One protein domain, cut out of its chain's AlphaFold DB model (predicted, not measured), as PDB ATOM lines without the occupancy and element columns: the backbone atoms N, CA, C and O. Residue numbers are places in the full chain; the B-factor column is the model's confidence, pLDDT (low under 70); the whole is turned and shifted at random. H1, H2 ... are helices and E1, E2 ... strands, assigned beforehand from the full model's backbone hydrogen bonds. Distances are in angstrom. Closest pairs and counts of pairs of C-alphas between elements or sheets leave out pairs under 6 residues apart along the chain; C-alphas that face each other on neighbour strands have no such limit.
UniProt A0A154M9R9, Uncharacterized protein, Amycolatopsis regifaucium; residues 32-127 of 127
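This is residues 32 to 127 of the 127 residues of an uncharacterized protein of Amycolatopsis regifaucium (UniProt A0A154M9R9). A twisted sheet of four strands curls round helix H1, in two layers; short H2 grazes the sheet, and the tail folds back, pairing residues 125 to 126 with E4. 96 residues are printed, in order E1 E2 E3 H1 E4 H2; the sheet, E3 E2 E1 E4, is mixed. The class is mixed, helices and strands; the whole is compact, radius of gyration of the C-alphas 14.5 A, spanning 50 by 26 by 18 A.

E1, residues 32 to 43, and E2, 52 to 61, form an antiparallel hairpin, N 37 and O 58 being 2.8 A apart. E3, 67 to 72, forms another with E2, N 57 and O 70 at 2.9 A, completing a meander, successive antiparallel neighbours. H1, 75 to 90, is on the sheet; its closest C-alphas to E2 are Ile 75 and Trp 55, 6.1 A. E4, 94 to 102, is parallel to E1, N 36 and O 98 at 2.8 A. E3, H1 and E4 make a split strand-helix-strand unit, two strands that run the same way in one sheet with a helix between them along the chain and with E2 and E1 between them in the sheet; its crossover is right-handed. H2, 111 to 117, only grazes the sheet; its closest C-alphas to E4 are Leu 111 and Leu 101, 6.8 A. In H1 and H2 every O i to N i+4 pair is within hydrogen-bond range.

E1 begins at C-alpha 32 (36.636, 15.504, -0.080) and spans 34.3 A, E2 30.4 A, E4 26.0 A, H1 22.1 A. H2 ends at C-alpha 117 (36.792, 23.985, 28.616).

The printed part has no cut and no long link; the farthest C-alphas, Gly 47 and Phe 92, are 50.4 A apart. Residues 43 to 51 have pLDDT under 70.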
ATOM      1  N   ARG A  32      37.694  14.500  -0.166       95.00
ATOM      2  CA  ARG A  32      36.636  15.504  -0.080       95.00
ATOM      3  C   ARG A  32      36.897  16.398   1.120       95.00
ATOM      4  O   ARG A  32      37.373  15.924   2.143       95.00
ATOM      5  N   VAL A  33      36.593  17.683   0.975       96.88
ATOM      6  CA  VAL A  33      36.816  18.683   2.022       96.88
ATOM      7  C   VAL A  33      35.479  19.255   2.447       96.88
ATOM      8  O   VAL A  33      34.756  19.780   1.599       96.88
ATOM      9  N   ILE A  34      35.167  19.151   3.731       97.38
ATOM     10  CA  ILE A  34      34.046  19.846   4.356       97.38
ATOM     11  C   ILE A  34      34.609  21.115   4.988       97.38
ATOM     12  O   ILE A  34      35.526  21.058   5.806       97.38
ATOM     13  N   GLU A  35      34.085  22.255   4.563       97.94
ATOM     14  CA  GLU A  35      34.376  23.555   5.157       97.94
ATOM     15  C   GLU A  35      33.372  23.758   6.287       97.94
ATOM     16  O   GLU A  35      32.173  23.645   6.045       97.94
ATOM     17  N   VAL A  36      33.850  23.992   7.509       97.75
ATOM     18  CA  VAL A  36      33.005  24.160   8.695       97.75
ATOM     19  C   VAL A  36      33.271  25.530   9.302       97.75
ATOM     20  O   VAL A  36      34.398  25.833   9.683       97.75
ATOM     21  N   ALA A  37      32.245  26.361   9.422       96.44
ATOM     22  CA  ALA A  37      32.286  27.632  10.129       96.44
ATOM     23  C   ALA A  37      31.594  27.476  11.484       96.44
ATOM     24  O   ALA A  37      30.368  27.452  11.557       96.44
ATOM     25  N   LEU A  38      32.383  27.379  12.552       96.12
ATOM     26  CA  LEU A  38      31.901  27.299  13.924       96.12
ATOM     27  C   LEU A  38      31.920  28.686  14.574       96.12
ATOM     28  O   LEU A  38      32.916  29.418  14.510       96.12
ATOM     29  N   ARG A  39      30.809  29.039  15.214       94.00
ATOM     30  CA  ARG A  39      30.567  30.350  15.804       94.00
ATOM     31  C   ARG A  39      30.091  30.218  17.240       94.00
ATOM     32  O   ARG A  39      29.256  29.369  17.548       94.00
ATOM     33  N   TYR A  40      30.574  31.106  18.095       91.25
ATOM     34  CA  TYR A  40      30.011  31.317  19.424       91.25
ATOM     35  C   TYR A  40      29.383  32.696  19.517       91.25
ATOM     36  O   TYR A  40      29.990  33.702  19.150       91.25
ATOM     37  N   ASN A  41      28.153  32.726  20.015       85.25
ATOM     38  CA  ASN A  41      27.353  33.924  20.146       85.25
ATOM     39  C   ASN A  41      26.888  34.063  21.596       85.25
ATOM     40  O   ASN A  41      26.504  33.095  22.249       85.25
ATOM     41  N   VAL A  42      26.881  35.296  22.096       80.19
ATOM     42  CA  VAL A  42      26.280  35.628  23.390       80.19
ATOM     43  C   VAL A  42      25.079  36.514  23.115       80.19
ATOM     44  O   VAL A  42      25.215  37.704  22.830       80.19
ATOM     45  N   THR A  43      23.881  35.938  23.196       69.56
ATOM     46  CA  THR A  43      22.658  36.723  23.015       69.56
ATOM     47  C   THR A  43      22.313  37.391  24.339       69.56
ATOM     48  O   THR A  43      21.860  36.741  25.284       69.56
ATOM     49  N   ALA A  44      22.545  38.702  24.431       63.47
ATOM     50  CA  ALA A  44      22.125  39.496  25.578       63.47
ATOM     51  C   ALA A  44      20.589  39.557  25.624       63.47
ATOM     52  O   ALA A  44      19.959  40.222  24.800       63.47
ATOM     53  N   ALA A  45      19.963  38.877  26.589       60.91
ATOM     54  CA  ALA A  45      18.536  39.056  26.825       60.91
ATOM     55  C   ALA A  45      18.311  40.459  27.411       60.91
ATOM     56  O   ALA A  45      18.940  40.827  28.409       60.91
ATOM     57  N   ALA A  46      17.438  41.246  26.774       56.41
ATOM     58  CA  ALA A  46      17.154  42.623  27.167       56.41
ATOM     59  C   ALA A  46      16.802  42.703  28.665       56.41
ATOM     60  O   ALA A  46      15.808  42.134  29.109       56.41
ATOM     61  N   GLY A  47      17.638  43.400  29.442       58.09
ATOM     62  CA  GLY A  47      17.453  43.582  30.887       58.09
ATOM     63  C   GLY A  47      18.111  42.531  31.791       58.09
ATOM     64  O   GLY A  47      17.966  42.628  33.006       58.09
ATOM     65  N   SER A  48      18.855  41.563  31.246       58.06
ATOM     66  CA  SER A  48      19.662  40.620  32.032       58.06
ATOM     67  C   SER A  48      21.152  40.974  31.969       58.06
ATOM     68  O   SER A  48      21.672  41.331  30.914       58.06
ATOM     69  N   ALA A  49      21.850  40.864  33.101       59.12
ATOM     70  CA  ALA A  49      23.297  41.087  33.188       59.12
ATOM     71  C   ALA A  49      24.135  39.904  32.650       59.12
ATOM     72  O   ALA A  49      25.357  39.936  32.747       59.12
ATOM     73  N   GLY A  50      23.499  38.866  32.097       60.81
ATOM     74  CA  GLY A  50      24.164  37.690  31.542       60.81
ATOM     75  C   GLY A  50      23.438  37.221  30.287       60.81
ATOM     76  O   GLY A  50      22.276  36.827  30.359       60.81
ATOM     77  N   GLY A  51      24.105  37.300  29.135       68.62
ATOM     78  CA  GLY A  51      23.585  36.719  27.900       68.62
ATOM     79  C   GLY A  51      23.572  35.192  27.964       68.62
ATOM     80  O   GLY A  51      24.355  34.593  28.703       68.62
ATOM     81  N   ARG A  52      22.679  34.558  27.196       77.38
ATOM     82  CA  ARG A  52      22.696  33.098  27.045       77.38
ATOM     83  C   ARG A  52      23.759  32.737  25.996       77.38
ATOM     84  O   ARG A  52      23.691  33.290  24.893       77.38
ATOM     85  N   PRO A  53      24.733  31.873  26.327       83.44
ATOM     86  CA  PRO A  53      25.677  31.362  25.345       83.44
ATOM     87  C   PRO A  53      24.943  30.475  24.338       83.44
ATOM     88  O   PRO A  53      24.087  29.681  24.723       83.44
ATOM     89  N   SER A  54      25.265  30.623  23.059       89.06
ATOM     90  CA  SER A  54      24.756  29.764  21.995       89.06
ATOM     91  C   SER A  54      25.835  29.517  20.949       89.06
ATOM     92  O   SER A  54      26.626  30.407  20.620       89.06
ATOM     93  N   TRP A  55      25.845  28.315  20.397       92.62
ATOM     94  CA  TRP A  55      26.767  27.891  19.357       92.62
ATOM     95  C   TRP A  55      26.029  27.774  18.035       92.62
ATOM     96  O   TRP A  55      24.871  27.368  18.007       92.62
ATOM     97  N   SER A  56      26.700  28.126  16.944       94.50
ATOM     98  CA  SER A  56      26.193  27.870  15.601       94.50
ATOM     99  C   SER A  56      27.277  27.326  14.697       94.50
ATOM    100  O   SER A  56      28.437  27.723  14.794       94.50
ATOM    101  N   ALA A  57      26.914  26.380  13.841       96.31
ATOM    102  CA  ALA A  57      27.814  25.797  12.868       96.31
ATOM    103  C   ALA A  57      27.143  25.773  11.504       96.31
ATOM    104  O   ALA A  57      25.980  25.402  11.367       96.31
ATOM    105  N   GLU A  58      27.915  26.149  10.498       96.56
ATOM    106  CA  GLU A  58      27.558  25.987   9.100       96.56
ATOM    107  C   GLU A  58      28.614  25.109   8.435       96.56
ATOM    108  O   GLU A  58      29.808  25.354   8.617       96.56
ATOM    109  N   TRP A  59      28.210  24.087   7.684       97.56
ATOM    110  CA  TRP A  59      29.149  23.260   6.936       97.56
ATOM    111  C   TRP A  59      28.672  22.916   5.535       97.56
ATOM    112  O   TRP A  59      27.500  22.636   5.280       97.56
ATOM    113  N   ASN A  60      29.624  22.899   4.608       97.06
ATOM    114  CA  ASN A  60      29.377  22.606   3.207       97.06
ATOM    115  C   ASN A  60      30.488  21.735   2.626       97.06
ATOM    116  O   ASN A  60      31.669  21.861   2.954       97.06
ATOM    117  N   LEU A  61      30.118  20.871   1.682       96.12
ATOM    118  CA  LEU A  61      31.114  20.178   0.877       96.12
ATOM    119  C   LEU A  61      31.729  21.178  -0.114       96.12
ATOM    120  O   LEU A  61      31.007  21.803  -0.901       96.12
ATOM    121  N   ARG A  62      33.058  21.312  -0.108       95.50
ATOM    122  CA  ARG A  62      33.795  22.234  -0.984       95.50
ATOM    123  C   ARG A  62      33.409  22.040  -2.450       95.50
ATOM    124  O   ARG A  62      33.432  20.930  -2.981       95.50
ATOM    125  N   GLY A  63      33.094  23.148  -3.119       92.00
ATOM    126  CA  GLY A  63      32.685  23.157  -4.528       92.00
ATOM    127  C   GLY A  63      31.229  22.743  -4.768       92.00
ATOM    128  O   GLY A  63      30.811  22.642  -5.922       92.00
ATOM    129  N   THR A  64      30.444  22.530  -3.709       91.75
ATOM    130  CA  THR A  64      28.995  22.320  -3.800       91.75
ATOM    131  C   THR A  64      28.225  23.553  -3.333       91.75
ATOM    132  O   THR A  64      28.783  24.456  -2.717       91.75
ATOM    133  N   ARG A  65      26.929  23.603  -3.660       88.75
ATOM    134  CA  ARG A  65      25.993  24.639  -3.182       88.75
ATOM    135  C   ARG A  65      25.125  24.159  -2.015       88.75
ATOM    136  O   ARG A  65      24.161  24.832  -1.669       88.75
ATOM    137  N   LEU A  66      25.409  22.971  -1.485       87.62
ATOM    138  CA  LEU A  66      24.690  22.412  -0.351       87.62
ATOM    139  C   LEU A  66      25.405  22.871   0.919       87.62
ATOM    140  O   LEU A  66      26.574  22.537   1.104       87.62
ATOM    141  N   SER A  67      24.699  23.630   1.749       93.19
ATOM    142  CA  SER A  67      25.152  24.053   3.074       93.19
ATOM    143  C   SER A  67      24.151  23.551   4.110       93.19
ATOM    144  O   SER A  67      22.945  23.529   3.838       93.19
ATOM    145  N   VAL A  68      24.655  23.112   5.255       96.12
ATOM    146  CA  VAL A  68      23.874  22.728   6.431       96.12
ATOM    147  C   VAL A  68      24.196  23.729   7.528       96.12
ATOM    148  O   VAL A  68      25.364  24.007   7.774       96.12
ATOM    149  N   GLU A  69      23.168  24.262   8.178       96.19
ATOM    150  CA  GLU A  69      23.307  25.184   9.304       96.19
ATOM    151  C   GLU A  69      22.543  24.633  10.509       96.19
ATOM    152  O   GLU A  69      21.411  24.149  10.372       96.19
ATOM    153  N   ARG A  70      23.176  24.678  11.684       95.88
ATOM    154  CA  ARG A  70      22.614  24.245  12.965       95.88
ATOM    155  C   ARG A  70      23.025  25.206  14.075       95.88
ATOM    156  O   ARG A  70      24.132  25.741  14.061       95.88
ATOM    157  N   ASP A  71      22.145  25.338  15.059       93.38
ATOM    158  CA  ASP A  71      22.382  26.062  16.304       93.38
ATOM    159  C   ASP A  71      22.149  25.111  17.483       93.38
ATOM    160  O   ASP A  71      21.180  24.349  17.463       93.38
ATOM    161  N   ASP A  72      22.992  25.183  18.512       91.94
ATOM    162  CA  ASP A  72      22.821  24.418  19.751       91.94
ATOM    163  C   ASP A  72      23.350  25.198  20.972       91.94
ATOM    164  O   ASP A  72      24.207  26.078  20.860       91.94
ATOM    165  N   GLU A  73      22.832  24.899  22.161       89.44
ATOM    166  CA  GLU A  73      23.377  25.413  23.424       89.44
ATOM    167  C   GLU A  73      24.625  24.616  23.846       89.44
ATOM    168  O   GLU A  73      25.526  25.159  24.491       89.44
ATOM    169  N   GLU A  74      24.711  23.348  23.434       91.12
ATOM    170  CA  GLU A  74      25.809  22.433  23.708       91.12
ATOM    171  C   GLU A  74      26.713  22.266  22.479       91.12
ATOM    172  O   GLU A  74      26.367  21.627  21.485       91.12
ATOM    173  N   ILE A  75      27.945  22.771  22.569       93.12
ATOM    174  CA  ILE A  75      28.936  22.633  21.492       93.12
ATOM    175  C   ILE A  75      29.245  21.176  21.131       93.12
ATOM    176  O   ILE A  75      29.525  20.861  19.977       93.12
ATOM    177  N   THR A  76      29.178  20.266  22.101       94.31
ATOM    178  CA  THR A  76      29.431  18.843  21.862       94.31
ATOM    179  C   THR A  76      28.386  18.238  20.929       94.31
ATOM    180  O   THR A  76      28.757  17.482  20.035       94.31
ATOM    181  N   ALA A  77      27.108  18.593  21.101       93.12
ATOM    182  CA  ALA A  77      26.035  18.136  20.222       93.12
ATOM    183  C   ALA A  77      26.245  18.668  18.798       93.12
ATOM    184  O   ALA A  77      26.249  17.904  17.837       93.12
ATOM    185  N   LEU A  78      26.556  19.959  18.683       94.88
ATOM    186  CA  LEU A  78      26.781  20.608  17.396       94.88
ATOM    187  C   LEU A  78      27.983  20.038  16.626       94.88
ATOM    188  O   LEU A  78      27.926  19.869  15.410       94.88
ATOM    189  N   VAL A  79      29.088  19.738  17.315       95.69
ATOM    190  CA  VAL A  79      30.250  19.096  16.682       95.69
ATOM    191  C   VAL A  79      29.927  17.663  16.278       95.69
ATOM    192  O   VAL A  79      30.356  17.238  15.208       95.69
ATOM    193  N   GLU A  80      29.165  16.920  17.082       95.75
ATOM    194  CA  GLU A  80      28.772  15.557  16.725       95.75
ATOM    195  C   GLU A  80      27.872  15.523  15.482       95.75
ATOM    196  O   GLU A  80      28.114  14.682  14.619       95.75
ATOM    197  N   ASP A  81      26.951  16.478  15.316       95.50
ATOM    198  CA  ASP A  81      26.146  16.626  14.090       95.50
ATOM    199  C   ASP A  81      27.036  16.781  12.838       95.50
ATOM    200  O   ASP A  81      26.842  16.100  11.827       95.50
ATOM    201  N   VAL A  82      28.069  17.633  12.907       96.50
ATOM    202  CA  VAL A  82      29.046  17.809  11.811       96.50
ATOM    203  C   VAL A  82      29.787  16.500  11.522       96.50
ATOM    204  O   VAL A  82      30.025  16.141  10.364       96.50
ATOM    205  N   LEU A  83      30.194  15.784  12.575       96.50
ATOM    206  CA  LEU A  83      30.943  14.539  12.438       96.50
ATOM    207  C   LEU A  83      30.079  13.392  11.921       96.50
ATOM    208  O   LEU A  83      30.601  12.549  11.194       96.50
ATOM    209  N   GLU A  84      28.793  13.342  12.251       96.25
ATOM    210  CA  GLU A  84      27.858  12.362  11.703       96.25
ATOM    211  C   GLU A  84      27.760  12.506  10.180       96.25
ATOM    212  O   GLU A  84      28.019  11.541   9.451       96.25
ATOM    213  N   ASP A  85      27.539  13.726   9.684       95.38
ATOM    214  CA  ASP A  85      27.518  14.016   8.246       95.38
ATOM    215  C   ASP A  85      28.860  13.684   7.568       95.38
ATOM    216  O   ASP A  85      28.908  13.097   6.479       95.38
ATOM    217  N   ALA A  86      29.977  14.005   8.226       95.94
ATOM    218  CA  ALA A  86      31.307  13.671   7.729       95.94
ATOM    219  C   ALA A  86      31.545  12.153   7.666       95.94
ATOM    220  O   ALA A  86      32.153  11.676   6.706       95.94
ATOM    221  N   ARG A  87      31.055  11.378   8.645       95.81
ATOM    222  CA  ARG A  87      31.165   9.908   8.676       95.81
ATOM    223  C   ARG A  87      30.338   9.259   7.569       95.81
ATOM    224  O   ARG A  87      30.841   8.345   6.918       95.81
ATOM    225  N   LEU A  88      29.137   9.771   7.289       94.12
ATOM    226  CA  LEU A  88      28.323   9.318   6.154       94.12
ATOM    227  C   LEU A  88      29.061   9.512   4.822       94.12
ATOM    228  O   LEU A  88      29.067   8.632   3.960       94.12
ATOM    229  N   LEU A  89      29.747  10.644   4.654       92.50
ATOM    230  CA  LEU A  89      30.598  10.881   3.486       92.50
ATOM    231  C   LEU A  89      31.859  10.006   3.494       92.50
ATOM    232  O   LEU A  89      32.302   9.557   2.431       92.50
ATOM    233  N   ALA A  90      32.422   9.736   4.672       92.88
ATOM    234  CA  ALA A  90      33.626   8.936   4.827       92.88
ATOM    235  C   ALA A  90      33.429   7.478   4.396       92.88
ATOM    236  O   ALA A  90      34.394   6.851   3.975       92.88
ATOM    237  N   GLU A  91      32.205   6.938   4.368       91.69
ATOM    238  CA  GLU A  91      31.944   5.607   3.791       91.69
ATOM    239  C   GLU A  91      32.467   5.481   2.346       91.69
ATOM    240  O   GLU A  91      32.985   4.433   1.946       91.69
ATOM    241  N   PHE A  92      32.416   6.578   1.584       90.56
ATOM    242  CA  PHE A  92      32.768   6.619   0.162       90.56
ATOM    243  C   PHE A  92      34.045   7.417  -0.136       90.56
ATOM    244  O   PHE A  92      34.717   7.159  -1.140       90.56
ATOM    245  N   TYR A  93      34.398   8.372   0.726       92.25
ATOM    246  CA  TYR A  93      35.465   9.349   0.503       92.25
ATOM    247  C   TYR A  93      36.476   9.378   1.654       92.25
ATOM    248  O   TYR A  93      36.213   8.907   2.751       92.25
ATOM    249  N   ALA A  94      37.664   9.923   1.399       91.94
ATOM    250  CA  ALA A  94      38.559  10.361   2.464       91.94
ATOM    251  C   ALA A  94      38.157  11.796   2.816       91.94
ATOM    252  O   ALA A  94      38.263  12.672   1.954       91.94
ATOM    253  N   VAL A  95      37.636  12.038   4.020       96.06
ATOM    254  CA  VAL A  95      37.018  13.326   4.359       96.06
ATOM    255  C   VAL A  95      37.959  14.143   5.230       96.06
ATOM    256  O   VAL A  95      38.313  13.735   6.331       96.06
ATOM    257  N   ARG A  96      38.341  15.319   4.736       97.44
ATOM    258  CA  ARG A  96      39.082  16.336   5.479       97.44
ATOM    259  C   ARG A  96      38.122  17.420   5.956       97.44
ATOM    260  O   ARG A  96      37.265  17.859   5.191       97.44
ATOM    261  N   LEU A  97      38.276  17.847   7.199       97.69
ATOM    262  CA  LEU A  97      37.501  18.924   7.807       97.69
ATOM    263  C   LEU A  97      38.391  20.164   7.897       97.69
ATOM    264  O   LEU A  97      39.535  20.085   8.340       97.69
ATOM    265  N   GLU A  98      37.884  21.306   7.448       97.69
ATOM    266  CA  GLU A  98      38.537  22.603   7.618       97.69
ATOM    267  C   GLU A  98      37.680  23.479   8.529       97.69
ATOM    268  O   GLU A  98      36.633  23.979   8.116       97.69
ATOM    269  N   TRP A  99      38.132  23.662   9.770       96.88
ATOM    270  CA  TRP A  99      37.422  24.430  10.790       96.88
ATOM    271  C   TRP A  99      37.808  25.909  10.744       96.88
ATOM    272  O   TRP A  99      38.968  26.277  10.923       96.88
ATOM    273  N   THR A 100      36.812  26.765  10.563       95.88
ATOM    274  CA  THR A 100      36.906  28.213  10.730       95.88
ATOM    275  C   THR A 100      36.204  28.587  12.024       95.88
ATOM    276  O   THR A 100      35.016  28.329  12.189       95.88
ATOM    277  N   LEU A 101      36.948  29.190  12.946       94.12
ATOM    278  CA  LEU A 101      36.476  29.559  14.276       94.12
ATOM    279  C   LEU A 101      36.187  31.059  14.325       94.12
ATOM    280  O   LEU A 101      37.043  31.861  13.952       94.12
ATOM    281  N   SER A 102      35.004  31.451  14.794       90.62
ATOM    282  CA  SER A 102      34.659  32.864  14.983       90.62
ATOM    283  C   SER A 102      33.784  33.098  16.215       90.62
ATOM    284  O   SER A 102      33.088  32.201  16.681       90.62
ATOM    285  N   GLY A 103      33.828  34.314  16.754       84.75
ATOM    286  CA  GLY A 103      33.182  34.649  18.024       84.75
ATOM    287  C   GLY A 103      34.140  34.574  19.213       84.75
ATOM    288  O   GLY A 103      35.228  34.001  19.131       84.75
ATOM    289  N   GLU A 104      33.729  35.201  20.310       81.88
ATOM    290  CA  GLU A 104      34.510  35.344  21.541       81.88
ATOM    291  C   GLU A 104      33.608  35.140  22.760       81.88
ATOM    292  O   GLU A 104      32.408  35.435  22.726       81.88
ATOM    293  N   GLY A 105      34.201  34.626  23.838       74.94
ATOM    294  CA  GLY A 105      33.569  34.458  25.142       74.94
ATOM    295  C   GLY A 105      33.025  35.768  25.710       74.94
ATOM    296  O   GLY A 105      33.395  36.863  25.288       74.94
ATOM    297  N   ALA A 106      32.155  35.669  26.717       72.00
ATOM    298  CA  ALA A 106      31.605  36.852  27.379       72.00
ATOM    299  C   ALA A 106      32.691  37.730  28.043       72.00
ATOM    300  O   ALA A 106      32.465  38.923  28.239       72.00
ATOM    301  N   GLY A 107      33.859  37.163  28.369       74.06
ATOM    302  CA  GLY A 107      35.039  37.864  28.875       74.06
ATOM    303  C   GLY A 107      36.097  38.169  27.807       74.06
ATOM    304  O   GLY A 107      37.196  38.595  28.161       74.06
ATOM    305  N   GLY A 108      35.791  37.973  26.518       79.62
ATOM    306  CA  GLY A 108      36.751  38.102  25.417       79.62
ATOM    307  C   GLY A 108      37.664  36.883  25.260       79.62
ATOM    308  O   GLY A 108      38.721  36.973  24.635       79.62
ATOM    309  N   GLU A 109      37.300  35.742  25.855       84.25
ATOM    310  CA  GLU A 109      38.061  34.508  25.708       84.25
ATOM    311  C   GLU A 109      38.033  34.031  24.247       84.25
ATOM    312  O   GLU A 109      36.961  33.970  23.633       84.25
ATOM    313  N   PRO A 110      39.182  33.639  23.671       86.56
ATOM    314  CA  PRO A 110      39.206  33.034  22.349       86.56
ATOM    315  C   PRO A 110      38.373  31.751  22.311       86.56
ATOM    316  O   PRO A 110      38.423  30.946  23.243       86.56
ATOM    317  N   LEU A 111      37.705  31.489  21.185       89.06
ATOM    318  CA  LEU A 111      36.879  30.291  20.995       89.06
ATOM    319  C   LEU A 111      37.606  28.975  21.316       89.06
ATOM    320  O   LEU A 111      37.011  28.041  21.842       89.06
ATOM    321  N   ALA A 112      38.910  28.907  21.038       87.69
ATOM    322  CA  ALA A 112      39.733  27.738  21.341       87.69
ATOM    323  C   ALA A 112      39.780  27.405  22.844       87.69
ATOM    324  O   ALA A 112      39.843  26.231  23.204       87.69
ATOM    325  N   VAL A 113      39.726  28.418  23.716       88.94
ATOM    326  CA  VAL A 113      39.659  28.222  25.172       88.94
ATOM    327  C   VAL A 113      38.303  27.635  25.550       88.94
ATOM    328  O   VAL A 113      38.263  26.629  26.250       88.94
ATOM    329  N   LEU A 114      37.213  28.183  25.004       89.69
ATOM    330  CA  LEU A 114      35.853  27.688  25.247       89.69
ATOM    331  C   LEU A 114      35.682  26.224  24.808       89.69
ATOM    332  O   LEU A 114      35.066  25.427  25.512       89.69
ATOM    333  N   LEU A 115      36.269  25.842  23.668       91.75
ATOM    334  CA  LEU A 115      36.268  24.451  23.198       91.75
ATOM    335  C   LEU A 115      37.046  23.529  24.142       91.75
ATOM    336  O   LEU A 115      36.579  22.437  24.461       91.75
ATOM    337  N   ALA A 116      38.213  23.977  24.614       90.81
ATOM    338  CA  ALA A 116      39.024  23.213  25.555       90.81
ATOM    339  C   ALA A 116      38.316  23.029  26.909       90.81
ATOM    340  O   ALA A 116      38.362  21.937  27.471       90.81
ATOM    341  N   GLU A 117      37.620  24.056  27.403       90.75
ATOM    342  CA  GLU A 117      36.792  23.985  28.616       90.75
ATOM    343  C   GLU A 117      35.617  23.014  28.460       90.75
ATOM    344  O   GLU A 117      35.309  22.266  29.387       90.75
ATOM    345  N   ALA A 118      35.008  22.968  27.273       90.38
ATOM    346  CA  ALA A 118      33.967  22.001  26.935       90.38
ATOM    347  C   ALA A 118      34.505  20.577  26.676       90.38
ATOM    348  O   ALA A 118      33.721  19.649  26.485       90.38
ATOM    349  N   GLY A 119      35.830  20.380  26.657       93.62
ATOM    350  CA  GLY A 119      36.455  19.092  26.345       93.62
ATOM    351  C   GLY A 119      36.286  18.658  24.885       93.62
ATOM    352  O   GLY A 119      36.393  17.471  24.580       93.62
ATOM    353  N   VAL A 120      36.014  19.602  23.984       94.50
ATOM    354  CA  VAL A 120      35.769  19.345  22.564       94.50
ATOM    355  C   VAL A 120      37.080  19.381  21.789       94.50
ATOM    356  O   VAL A 120      37.844  20.344  21.853       94.50
ATOM    357  N   VAL A 121      37.320  18.330  21.004       93.25
ATOM    358  CA  VAL A 121      38.448  18.240  20.073       93.25
ATOM    359  C   VAL A 121      37.900  18.231  18.656       93.25
ATOM    360  O   VAL A 121      37.084  17.379  18.316       93.25
ATOM    361  N   LEU A 122      38.367  19.166  17.832       95.12
ATOM    362  CA  LEU A 122      37.976  19.274  16.429       95.12
ATOM    363  C   LEU A 122      38.928  18.428  15.570       95.12
ATOM    364  O   LEU A 122      40.119  18.739  15.517       95.12
ATOM    365  N   PRO A 123      38.462  17.336  14.939       95.38
ATOM    366  CA  PRO A 123      39.318  16.505  14.107       95.38
ATOM    367  C   PRO A 123      39.486  17.113  12.713       95.38
ATOM    368  O   PRO A 123      38.533  17.626  12.133       95.38
ATOM    369  N   ASP A 124      40.672  16.965  12.129       95.94
ATOM    370  CA  ASP A 124      40.943  17.416  10.757       95.94
ATOM    371  C   ASP A 124      40.568  16.360   9.701       95.94
ATOM    372  O   ASP A 124      40.563  16.645   8.502       95.94
ATOM    373  N   PHE A 125      40.279  15.119  10.113       93.62
ATOM    374  CA  PHE A 125      40.054  13.998   9.198       93.62
ATOM    375  C   PHE A 125      39.079  12.952   9.750       93.62
ATOM    376  O   PHE A 125      39.113  12.625  10.937       93.62
ATOM    377  N   VAL A 126      38.259  12.386   8.859       91.31
ATOM    378  CA  VAL A 126      37.319  11.284   9.118       91.31
ATOM    379  C   VAL A 126      37.477  10.233   8.010       91.31
ATOM    380  O   VAL A 126      37.551  10.575   6.825       91.31
ATOM    381  N   SER A 127      37.567   8.949   8.388       79.12
ATOM    382  CA  SER A 127      37.967   7.842   7.498       79.12
ATOM    383  C   SER A 127      37.069   6.619   7.552       79.12
ATOM    384  O   SER A 127      36.758   6.232   8.700       79.12
TER     385      SER A 127